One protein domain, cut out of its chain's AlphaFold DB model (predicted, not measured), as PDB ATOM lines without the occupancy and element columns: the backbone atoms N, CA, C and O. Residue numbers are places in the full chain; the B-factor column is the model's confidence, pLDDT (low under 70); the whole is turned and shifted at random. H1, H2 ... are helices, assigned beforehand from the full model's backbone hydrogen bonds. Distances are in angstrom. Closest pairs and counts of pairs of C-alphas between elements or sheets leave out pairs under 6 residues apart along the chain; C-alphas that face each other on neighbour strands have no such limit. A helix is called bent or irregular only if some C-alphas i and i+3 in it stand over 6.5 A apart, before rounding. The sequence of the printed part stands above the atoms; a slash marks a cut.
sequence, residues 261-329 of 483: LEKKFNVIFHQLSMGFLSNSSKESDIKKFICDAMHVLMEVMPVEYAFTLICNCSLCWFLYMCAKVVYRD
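AT A GLANCE: This is residues 261 to 329 of the 483 residues of an uncharacterized protein of Zootermopsis nevadensis (UniProt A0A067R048). The domain is a helical hairpin of H1 and H2, lying side by side, with a third long helix, H4, folding back past H2 on a slant and standing off from it by a small gap. The short helix H3 makes the corner beyond the end of H2, where the chain turns back toward H4, and at the other end of the hairpin residues 279 to 284 stick out as a free turn. The printed part has 69 residues with four named helices, in the order H1, H2, H3, H4, and no named strand; the class is all helix. The whole is compact, with a radius of gyration of the C-alphas of 12.5 A, and the C-alphas span 37 by 26 by 19 A along their three main axes.

IN THESE COORDINATES: The longest helix is H2, residues 283 to 300, 18 residues and 26.4 A from first to last C-alpha. It begins at C-alpha 283, at (80.011, 144.025, 187.934), and ends at C-alpha 300, at (73.601, 169.605, 186.293). H1, residues 261 to 273, comes before it and is 18.0 A long; it begins with C-alpha 261 at (73.194, 168.703, 180.340). After H2 comes the short H3, residues 303 to 309, 10.1 A from first to last C-alpha. H4, residues 313 to 328, measures 21.6 A and ends with C-alpha 328 at (67.179, 141.151, 187.644). None of the four helices is bent or irregular.

HOW THE PARTS SIT: H2 touches H1, with 6 pairs of C-alphas within 8 A. The closest C-alphas of the two are those of Leu 261 and Val 300, 6.0 A apart. H2 touches H1 with residues 293 to 300 alone. The lines of H1 and H2 stand at a shallow tilt of 14 degrees and run opposite ways, and their centres are 11.7 A apart; the two form a helical hairpin. H2 and H4 are near each other: no pair of their C-alphas is within 8 A, but 6 pairs are within 10 A. H2 and H3 are only just apart, with their closest C-alphas 8.1 A from each other. H3 and H4 are close but not clearly touching, with 1 pair of C-alphas within 8 A, those of Leu 309 and Leu 315, 7.2 A apart. The lines of H3 and H4 are about perpendicular, at 83 degrees, and their centres are 17.1 A apart. H1 is apart from H3 and from H4. In H1, H3 and H4 every O i to N i+4 pair is within hydrogen-bond range; in H2, 13 of 14 are.

THE WHOLE: The two C-alphas farthest apart in the domain are those of Ser 280 and Glu 304, 37.8 A from each other. The C-alphas of the first and last printed residues, Leu 261 and Asp 329, are 29.8 A apart. The printed part runs from residue 261 to residue 329 with no cut, out of a full chain of 483 residues. No link is long: that from H1 to H2, with 9 residues, is short, and those from H2 to H3 and from H3 to H4, with 2 and 3 residues, are tight. Residues 279 to 284, of which 283 and 284 belong to H2, stand free. The mean pLDDT of the printed part is 72.3, and 25 residues are under 70: residue 276, residues 303 to 317, residue 320 and residues 322 to 329. The model's mean pLDDT is 85 in H2 and 82 in H1, against 62 in H4 and 54 in H3.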
ATOM      1  N   LEU A 261      73.783 170.026 180.133       80.56
ATOM      2  CA  LEU A 261      73.194 168.703 180.340       80.56
ATOM      3  C   LEU A 261      73.380 167.792 179.122       80.56
ATOM      4  O   LEU A 261      73.788 166.644 179.274       80.56
ATOM      5  N   GLU A 262      73.143 168.303 177.913       81.69
ATOM      6  CA  GLU A 262      73.349 167.539 176.678       81.69
ATOM      7  C   GLU A 262      74.823 167.165 176.493       81.69
ATOM      8  O   GLU A 262      75.139 166.026 176.154       81.69
ATOM      9  N   LYS A 263      75.744 168.091 176.790       82.19
ATOM     10  CA  LYS A 263      77.185 167.814 176.746       82.19
ATOM     11  C   LYS A 263      77.571 166.712 177.734       82.19
ATOM     12  O   LYS A 263      78.251 165.770 177.336       82.19
ATOM     13  N   LYS A 264      77.103 166.785 178.987       84.44
ATOM     14  CA  LYS A 264      77.373 165.746 179.995       84.44
ATOM     15  C   LYS A 264      76.750 164.397 179.608       84.44
ATOM     16  O   LYS A 264      77.425 163.373 179.694       84.44
ATOM     17  N   PHE A 265      75.516 164.389 179.102       85.69
ATOM     18  CA  PHE A 265      74.854 163.172 178.623       85.69
ATOM     19  C   PHE A 265      75.600 162.531 177.449       85.69
ATOM     20  O   PHE A 265      75.843 161.328 177.462       85.69
ATOM     21  N   ASN A 266      76.023 163.324 176.463       82.12
ATOM     22  CA  ASN A 266      76.777 162.827 175.314       82.12
ATOM     23  C   ASN A 266      78.143 162.264 175.722       82.12
ATOM     24  O   ASN A 266      78.564 161.255 175.162       82.12
ATOM     25  N   VAL A 267      78.812 162.848 176.722       85.12
ATOM     26  CA  VAL A 267      80.059 162.295 177.282       85.12
ATOM     27  C   VAL A 267      79.812 160.930 177.928       85.12
ATOM     28  O   VAL A 267      80.529 159.981 177.618       85.12
ATOM     29  N   ILE A 268      78.775 160.802 178.758       87.00
ATOM     30  CA  ILE A 268      78.414 159.534 179.416       87.00
ATOM     31  C   ILE A 268      78.022 158.475 178.383       87.00
ATOM     32  O   ILE A 268      78.497 157.340 178.428       87.00
ATOM     33  N   PHE A 269      77.189 158.847 177.412       83.88
ATOM     34  CA  PHE A 269      76.774 157.953 176.337       83.88
ATOM     35  C   PHE A 269      77.971 157.502 175.494       83.88
ATOM     36  O   PHE A 269      78.102 156.320 175.178       83.88
ATOM     37  N   HIS A 270      78.886 158.420 175.181       82.62
ATOM     38  CA  HIS A 270      80.114 158.099 174.469       82.62
ATOM     39  C   HIS A 270      80.990 157.132 175.279       82.62
ATOM     40  O   HIS A 270      81.464 156.142 174.727       82.62
ATOM     41  N   GLN A 271      81.162 157.354 176.584       81.81
ATOM     42  CA  GLN A 271      81.910 156.452 177.472       81.81
ATOM     43  C   GLN A 271      81.299 155.045 177.521       81.81
ATOM     44  O   GLN A 271      82.032 154.061 177.411       81.81
ATOM     45  N   LEU A 272      79.969 154.943 177.582       79.62
ATOM     46  CA  LEU A 272      79.253 153.668 177.472       79.62
ATOM     47  C   LEU A 272      79.485 152.995 176.113       79.62
ATOM     48  O   LEU A 272      79.697 151.786 176.047       79.62
ATOM     49  N   SER A 273      79.470 153.769 175.026       75.12
ATOM     50  CA  SER A 273      79.612 153.248 173.660       75.12
ATOM     51  C   SER A 273      81.041 152.836 173.293       75.12
ATOM     52  O   SER A 273      81.229 151.935 172.481       75.12
ATOM     53  N   MET A 274      82.052 153.449 173.915       77.94
ATOM     54  CA  MET A 274      83.470 153.193 173.638       77.94
ATOM     55  C   MET A 274      84.003 151.911 174.286       77.94
ATOM     56  O   MET A 274      85.199 151.639 174.208       77.94
ATOM     57  N   GLY A 275      83.142 151.116 174.926       71.25
ATOM     58  CA  GLY A 275      83.542 149.833 175.496       71.25
ATOM     59  C   GLY A 275      84.436 149.959 176.732       71.25
ATOM     60  O   GLY A 275      85.120 148.996 177.070       71.25
ATOM     61  N   PHE A 276      84.410 151.105 177.431       64.81
ATOM     62  CA  PHE A 276      84.994 151.216 178.780       64.81
ATOM     63  C   PHE A 276      84.374 150.196 179.745       64.81
ATOM     64  O   PHE A 276      85.021 149.745 180.688       64.81
ATOM     65  N   LEU A 277      83.137 149.791 179.460       70.81
ATOM     66  CA  LEU A 277      82.507 148.608 180.019       70.81
ATOM     67  C   LEU A 277      82.591 147.493 178.975       70.81
ATOM     68  O   LEU A 277      81.714 147.351 178.122       70.81
ATOM     69  N   SER A 278      83.690 146.744 178.985       78.69
ATOM     70  CA  SER A 278      83.790 145.545 178.161       78.69
ATOM     71  C   SER A 278      82.958 144.426 178.797       78.69
ATOM     72  O   SER A 278      82.643 144.457 179.987       78.69
ATOM     73  N   ASN A 279      82.665 143.367 178.039       70.12
ATOM     74  CA  ASN A 279      82.031 142.161 178.594       70.12
ATOM     75  C   ASN A 279      82.881 141.476 179.689       70.12
ATOM     76  O   ASN A 279      82.420 140.518 180.299       70.12
ATOM     77  N   SER A 280      84.125 141.925 179.905       77.56
ATOM     78  CA  SER A 280      85.017 141.449 180.965       77.56
ATOM     79  C   SER A 280      85.121 142.407 182.156       77.56
ATOM     80  O   SER A 280      85.859 142.102 183.092       77.56
ATOM     81  N   SER A 281      84.453 143.564 182.128       87.12
ATOM     82  CA  SER A 281      84.420 144.481 183.270       87.12
ATOM     83  C   SER A 281      83.719 143.813 184.451       87.12
ATOM     84  O   SER A 281      82.703 143.135 184.278       87.12
ATOM     85  N   LYS A 282      84.262 143.991 185.661       89.56
ATOM     86  CA  LYS A 282      83.618 143.462 186.864       89.56
ATOM     87  C   LYS A 282      82.303 144.198 187.085       89.56
ATOM     88  O   LYS A 282      82.181 145.392 186.817       89.56
ATOM     89  N   GLU A 283      81.329 143.482 187.617       83.69
ATOM     90  CA  GLU A 283      80.011 144.025 187.934       83.69
ATOM     91  C   GLU A 283      80.078 145.261 188.840       83.69
ATOM     92  O   GLU A 283      79.382 146.244 188.588       83.69
ATOM     93  N   SER A 284      80.970 145.247 189.836       85.94
ATOM     94  CA  SER A 284      81.231 146.386 190.721       85.94
ATOM     95  C   SER A 284      81.620 147.649 189.954       85.94
ATOM     96  O   SER A 284      81.189 148.741 190.306       85.94
ATOM     97  N   ASP A 285      82.396 147.500 188.881       86.00
ATOM     98  CA  ASP A 285      82.909 148.621 188.093       86.00
ATOM     99  C   ASP A 285      81.810 149.191 187.191       86.00
ATOM    100  O   ASP A 285      81.706 150.404 187.022       86.00
ATOM    101  N   ILE A 286      80.936 148.324 186.666       84.25
ATOM    102  CA  ILE A 286      79.743 148.723 185.904       84.25
ATOM    103  C   ILE A 286      78.761 149.469 186.814       84.25
ATOM    104  O   ILE A 286      78.286 150.544 186.449       84.25
ATOM    105  N   LYS A 287      78.473 148.921 188.002       81.75
ATOM    106  CA  LYS A 287      77.585 149.542 188.996       81.75
ATOM    107  C   LYS A 287      78.122 150.905 189.424       81.75
ATOM    108  O   LYS A 287      77.384 151.886 189.370       81.75
ATOM    109  N   LYS A 288      79.418 150.983 189.742       88.00
ATOM    110  CA  LYS A 288      80.095 152.236 190.081       88.00
ATOM    111  C   LYS A 288      80.014 153.254 188.942       88.00
ATOM    112  O   LYS A 288      79.593 154.376 189.178       88.00
ATOM    113  N   PHE A 289      80.304 152.849 187.704       90.25
ATOM    114  CA  PHE A 289      80.200 153.737 186.543       90.25
ATOM    115  C   PHE A 289      78.780 154.291 186.356       90.25
ATOM    116  O   PHE A 289      78.615 155.478 186.090       90.25
ATOM    117  N   ILE A 290      77.748 153.450 186.486       85.12
ATOM    118  CA  ILE A 290      76.352 153.891 186.351       85.12
ATOM    119  C   ILE A 290      75.994 154.884 187.463       85.12
ATOM    120  O   ILE A 290      75.370 155.904 187.173       85.12
ATOM    121  N   CYS A 291      76.412 154.619 188.704       83.25
ATOM    122  CA  CYS A 291      76.181 155.525 189.831       83.25
ATOM    123  C   CYS A 291      76.887 156.870 189.620       83.25
ATOM    124  O   CYS A 291      76.244 157.914 189.713       83.25
ATOM    125  N   ASP A 292      78.164 156.849 189.232       87.06
ATOM    126  CA  ASP A 292      78.948 158.053 188.943       87.06
ATOM    127  C   ASP A 292      78.317 158.856 187.792       87.06
ATOM    128  O   ASP A 292      78.156 160.073 187.878       87.06
ATOM    129  N   ALA A 293      77.879 158.181 186.725       87.44
ATOM    130  CA  ALA A 293      77.198 158.810 185.597       87.44
ATOM    131  C   ALA A 293      75.863 159.456 186.005       87.44
ATOM    132  O   ALA A 293      75.552 160.564 185.565       87.44
ATOM    133  N   MET A 294      75.078 158.789 186.856       82.31
ATOM    134  CA  MET A 294      73.839 159.353 187.391       82.31
ATOM    135  C   MET A 294      74.119 160.562 188.277       82.31
ATOM    136  O   MET A 294      73.470 161.588 188.100       82.31
ATOM    137  N   HIS A 295      75.113 160.485 189.160       84.38
ATOM    138  CA  HIS A 295      75.513 161.605 190.005       84.38
ATOM    139  C   HIS A 295      75.916 162.823 189.159       84.38
ATOM    140  O   HIS A 295      75.436 163.932 189.379       84.38
ATOM    141  N   VAL A 296      76.726 162.609 188.119       86.31
ATOM    142  CA  VAL A 296      77.170 163.657 187.187       86.31
ATOM    143  C   VAL A 296      76.006 164.290 186.415       86.31
ATOM    144  O   VAL A 296      76.053 165.492 186.140       86.31
ATOM    145  N   LEU A 297      74.980 163.513 186.051       83.88
ATOM    146  CA  LEU A 297      73.766 164.032 185.409       83.88
ATOM    147  C   LEU A 297      72.899 164.818 186.390       83.88
ATOM    148  O   LEU A 297      72.435 165.900 186.038       83.88
ATOM    149  N   MET A 298      72.707 164.297 187.601       81.56
ATOM    150  CA  MET A 298      71.903 164.933 188.646       81.56
ATOM    151  C   MET A 298      72.515 166.255 189.117       81.56
ATOM    152  O   MET A 298      71.781 167.195 189.386       81.56
ATOM    153  N   GLU A 299      73.844 166.375 189.123       86.69
ATOM    154  CA  GLU A 299      74.556 167.610 189.479       86.69
ATOM    155  C   GLU A 299      74.206 168.800 188.562       86.69
ATOM    156  O   GLU A 299      74.209 169.948 188.994       86.69
ATOM    157  N   VAL A 300      73.910 168.549 187.281       82.50
ATOM    158  CA  VAL A 300      73.601 169.605 186.293       82.50
ATOM    159  C   VAL A 300      72.149 169.642 185.863       82.50
ATOM    160  O   VAL A 300      71.792 170.465 185.020       82.50
ATOM    161  N   MET A 301      71.318 168.746 186.386       85.56
ATOM    162  CA  MET A 301      69.900 168.702 186.077       85.56
ATOM    163  C   MET A 301      69.150 169.442 187.183       85.56
ATOM    164  O   MET A 301      69.045 168.918 188.291       85.56
ATOM    165  N   PRO A 302      68.602 170.643 186.917       76.00
ATOM    166  CA  PRO A 302      67.708 171.270 187.874       76.00
ATOM    167  C   PRO A 302      66.532 170.325 188.127       76.00
ATOM    168  O   PRO A 302      66.035 169.683 187.195       76.00
ATOM    169  N   VAL A 303      66.085 170.247 189.378       58.12
ATOM    170  CA  VAL A 303      65.007 169.351 189.827       58.12
ATOM    171  C   VAL A 303      63.767 169.457 188.925       58.12
ATOM    172  O   VAL A 303      63.175 168.451 188.543       58.12
ATOM    173  N   GLU A 304      63.431 170.668 188.486       53.69
ATOM    174  CA  GLU A 304      62.314 170.969 187.579       53.69
ATOM    175  C   GLU A 304      62.447 170.277 186.206       53.69
ATOM    176  O   GLU A 304      61.468 169.781 185.632       53.69
ATOM    177  N   TYR A 305      63.670 170.173 185.680       65.38
ATOM    178  CA  TYR A 305      63.949 169.465 184.430       65.38
ATOM    179  C   TYR A 305      63.976 167.954 184.616       65.38
ATOM    180  O   TYR A 305      63.579 167.251 183.689       65.38
ATOM    181  N   ALA A 306      64.373 167.449 185.788       57.41
ATOM    182  CA  ALA A 306      64.343 166.016 186.081       57.41
ATOM    183  C   ALA A 306      62.924 165.447 185.974       57.41
ATOM    184  O   ALA A 306      62.722 164.417 185.330       57.41
ATOM    185  N   PHE A 307      61.928 166.169 186.494       43.28
ATOM    186  CA  PHE A 307      60.520 165.791 186.360       43.28
ATOM    187  C   PHE A 307      59.993 165.925 184.925       43.28
ATOM    188  O   PHE A 307      59.194 165.103 184.477       43.28
ATOM    189  N   THR A 308      60.482 166.906 184.162       47.97
ATOM    190  CA  THR A 308      60.055 167.139 182.771       47.97
ATOM    191  C   THR A 308      60.701 166.152 181.779       47.97
ATOM    192  O   THR A 308      60.094 165.773 180.773       47.97
ATOM    193  N   LEU A 309      61.921 165.672 182.055       50.25
ATOM    194  CA  LEU A 309      62.663 164.748 181.184       50.25
ATOM    195  C   LEU A 309      62.101 163.316 181.166       50.25
ATOM    196  O   LEU A 309      62.416 162.561 180.242       50.25
ATOM    197  N   ILE A 310      61.221 162.963 182.110       44.12
ATOM    198  CA  ILE A 310      60.488 161.681 182.170       44.12
ATOM    199  C   ILE A 310      59.652 161.435 180.891       44.12
ATOM    200  O   ILE A 310      59.242 160.311 180.606       44.12
ATOM    201  N   CYS A 311      59.452 162.452 180.047       39.38
ATOM    202  CA  CYS A 311      58.755 162.322 178.769       39.38
ATOM    203  C   CYS A 311      59.634 161.930 177.558       39.38
ATOM    204  O   CYS A 311      59.075 161.712 176.482       39.38
ATOM    205  N   ASN A 312      60.965 161.807 177.679       49.75
ATOM    206  CA  ASN A 312      61.851 161.571 176.524       49.75
ATOM    207  C   ASN A 312      62.449 160.152 176.454       49.75
ATOM    208  O   ASN A 312      63.123 159.675 177.365       49.75
ATOM    209  N   CYS A 313      62.272 159.504 175.296       51.38
ATOM    210  CA  CYS A 313      62.566 158.088 175.045       51.38
ATOM    211  C   CYS A 313      64.000 157.637 175.375       51.38
ATOM    212  O   CYS A 313      64.178 156.481 175.741       51.38
ATOM    213  N   SER A 314      65.010 158.505 175.258       60.34
ATOM    214  CA  SER A 314      66.416 158.143 175.507       60.34
ATOM    215  C   SER A 314      66.752 158.060 176.996       60.34
ATOM    216  O   SER A 314      67.403 157.105 177.414       60.34
ATOM    217  N   LEU A 315      66.258 159.003 177.811       65.75
ATOM    218  CA  LEU A 315      66.392 158.914 179.266       65.75
ATOM    219  C   LEU A 315      65.478 157.816 179.811       65.75
ATOM    220  O   LEU A 315      65.916 157.033 180.640       65.75
ATOM    221  N   CYS A 316      64.256 157.673 179.291       65.69
ATOM    222  CA  CYS A 316      63.385 156.557 179.661       65.69
ATOM    223  C   CYS A 316      64.007 155.201 179.313       65.69
ATOM    224  O   CYS A 316      63.836 154.251 180.066       65.69
ATOM    225  N   TRP A 317      64.748 155.097 178.204       69.81
ATOM    226  CA  TRP A 317      65.495 153.887 177.860       69.81
ATOM    227  C   TRP A 317      66.687 153.671 178.792       69.81
ATOM    228  O   TRP A 317      66.886 152.552 179.251       69.81
ATOM    229  N   PHE A 318      67.439 154.723 179.121       70.75
ATOM    230  CA  PHE A 318      68.530 154.657 180.096       70.75
ATOM    231  C   PHE A 318      68.018 154.224 181.479       70.75
ATOM    232  O   PHE A 318      68.475 153.218 182.008       70.75
ATOM    233  N   LEU A 319      66.984 154.887 182.001       71.31
ATOM    234  CA  LEU A 319      66.310 154.537 183.253       71.31
ATOM    235  C   LEU A 319      65.687 153.139 183.200       71.31
ATOM    236  O   LEU A 319      65.749 152.412 184.184       71.31
ATOM    237  N   TYR A 320      65.136 152.716 182.059       69.94
ATOM    238  CA  TYR A 320      64.659 151.346 181.859       69.94
ATOM    239  C   TYR A 320      65.800 150.327 181.900       69.94
ATOM    240  O   TYR A 320      65.632 149.256 182.475       69.94
ATOM    241  N   MET A 321      66.958 150.633 181.312       71.06
ATOM    242  CA  MET A 321      68.135 149.767 181.373       71.06
ATOM    243  C   MET A 321      68.675 149.685 182.803       71.06
ATOM    244  O   MET A 321      68.922 148.576 183.270       71.06
ATOM    245  N   CYS A 322      68.746 150.806 183.525       63.28
ATOM    246  CA  CYS A 322      69.079 150.842 184.952       63.28
ATOM    247  C   CYS A 322      68.085 150.011 185.776       63.28
ATOM    248  O   CYS A 322      68.491 149.107 186.499       63.28
ATOM    249  N   ALA A 323      66.780 150.229 185.593       59.62
ATOM    250  CA  ALA A 323      65.735 149.483 186.286       59.62
ATOM    251  C   ALA A 323      65.779 147.988 185.953       59.62
ATOM    252  O   ALA A 323      65.561 147.164 186.825       59.62
ATOM    253  N   LYS A 324      66.089 147.606 184.710       56.84
ATOM    254  CA  LYS A 324      66.199 146.199 184.305       56.84
ATOM    255  C   LYS A 324      67.439 145.517 184.884       56.84
ATOM    256  O   LYS A 324      67.367 144.324 185.164       56.84
ATOM    257  N   VAL A 325      68.549 146.243 185.035       59.56
ATOM    258  CA  VAL A 325      69.735 145.758 185.756       59.56
ATOM    259  C   VAL A 325      69.369 145.528 187.224       59.56
ATOM    260  O   VAL A 325      69.535 144.418 187.700       59.56
ATOM    261  N   VAL A 326      68.724 146.501 187.876       51.66
ATOM    262  CA  VAL A 326      68.286 146.404 189.282       51.66
ATOM    263  C   VAL A 326      67.237 145.298 189.511       51.66
ATOM    264  O   VAL A 326      67.330 144.543 190.471       51.66
ATOM    265  N   TYR A 327      66.242 145.146 188.629       48.56
ATOM    266  CA  TYR A 327      65.132 144.190 188.810       48.56
ATOM    267  C   TYR A 327      65.532 142.734 188.546       48.56
ATOM    268  O   TYR A 327      64.837 141.809 188.964       48.56
ATOM    269  N   ARG A 328      66.632 142.502 187.819       49.31
ATOM    270  CA  ARG A 328      67.179 141.151 187.644       49.31
ATOM    271  C   ARG A 328      67.763 140.613 188.956       49.31
ATOM    272  O   ARG A 328      67.780 139.398 189.128       49.31
ATOM    273  N   ASP A 329      68.132 141.509 189.867       43.53
ATOM    274  CA  ASP A 329      68.845 141.206 191.106       43.53
ATOM    275  C   ASP A 329      67.896 140.948 192.309       43.53
ATOM    276  O   ASP A 329      68.371 140.593 193.382       43.53
TER     277      ASP A 329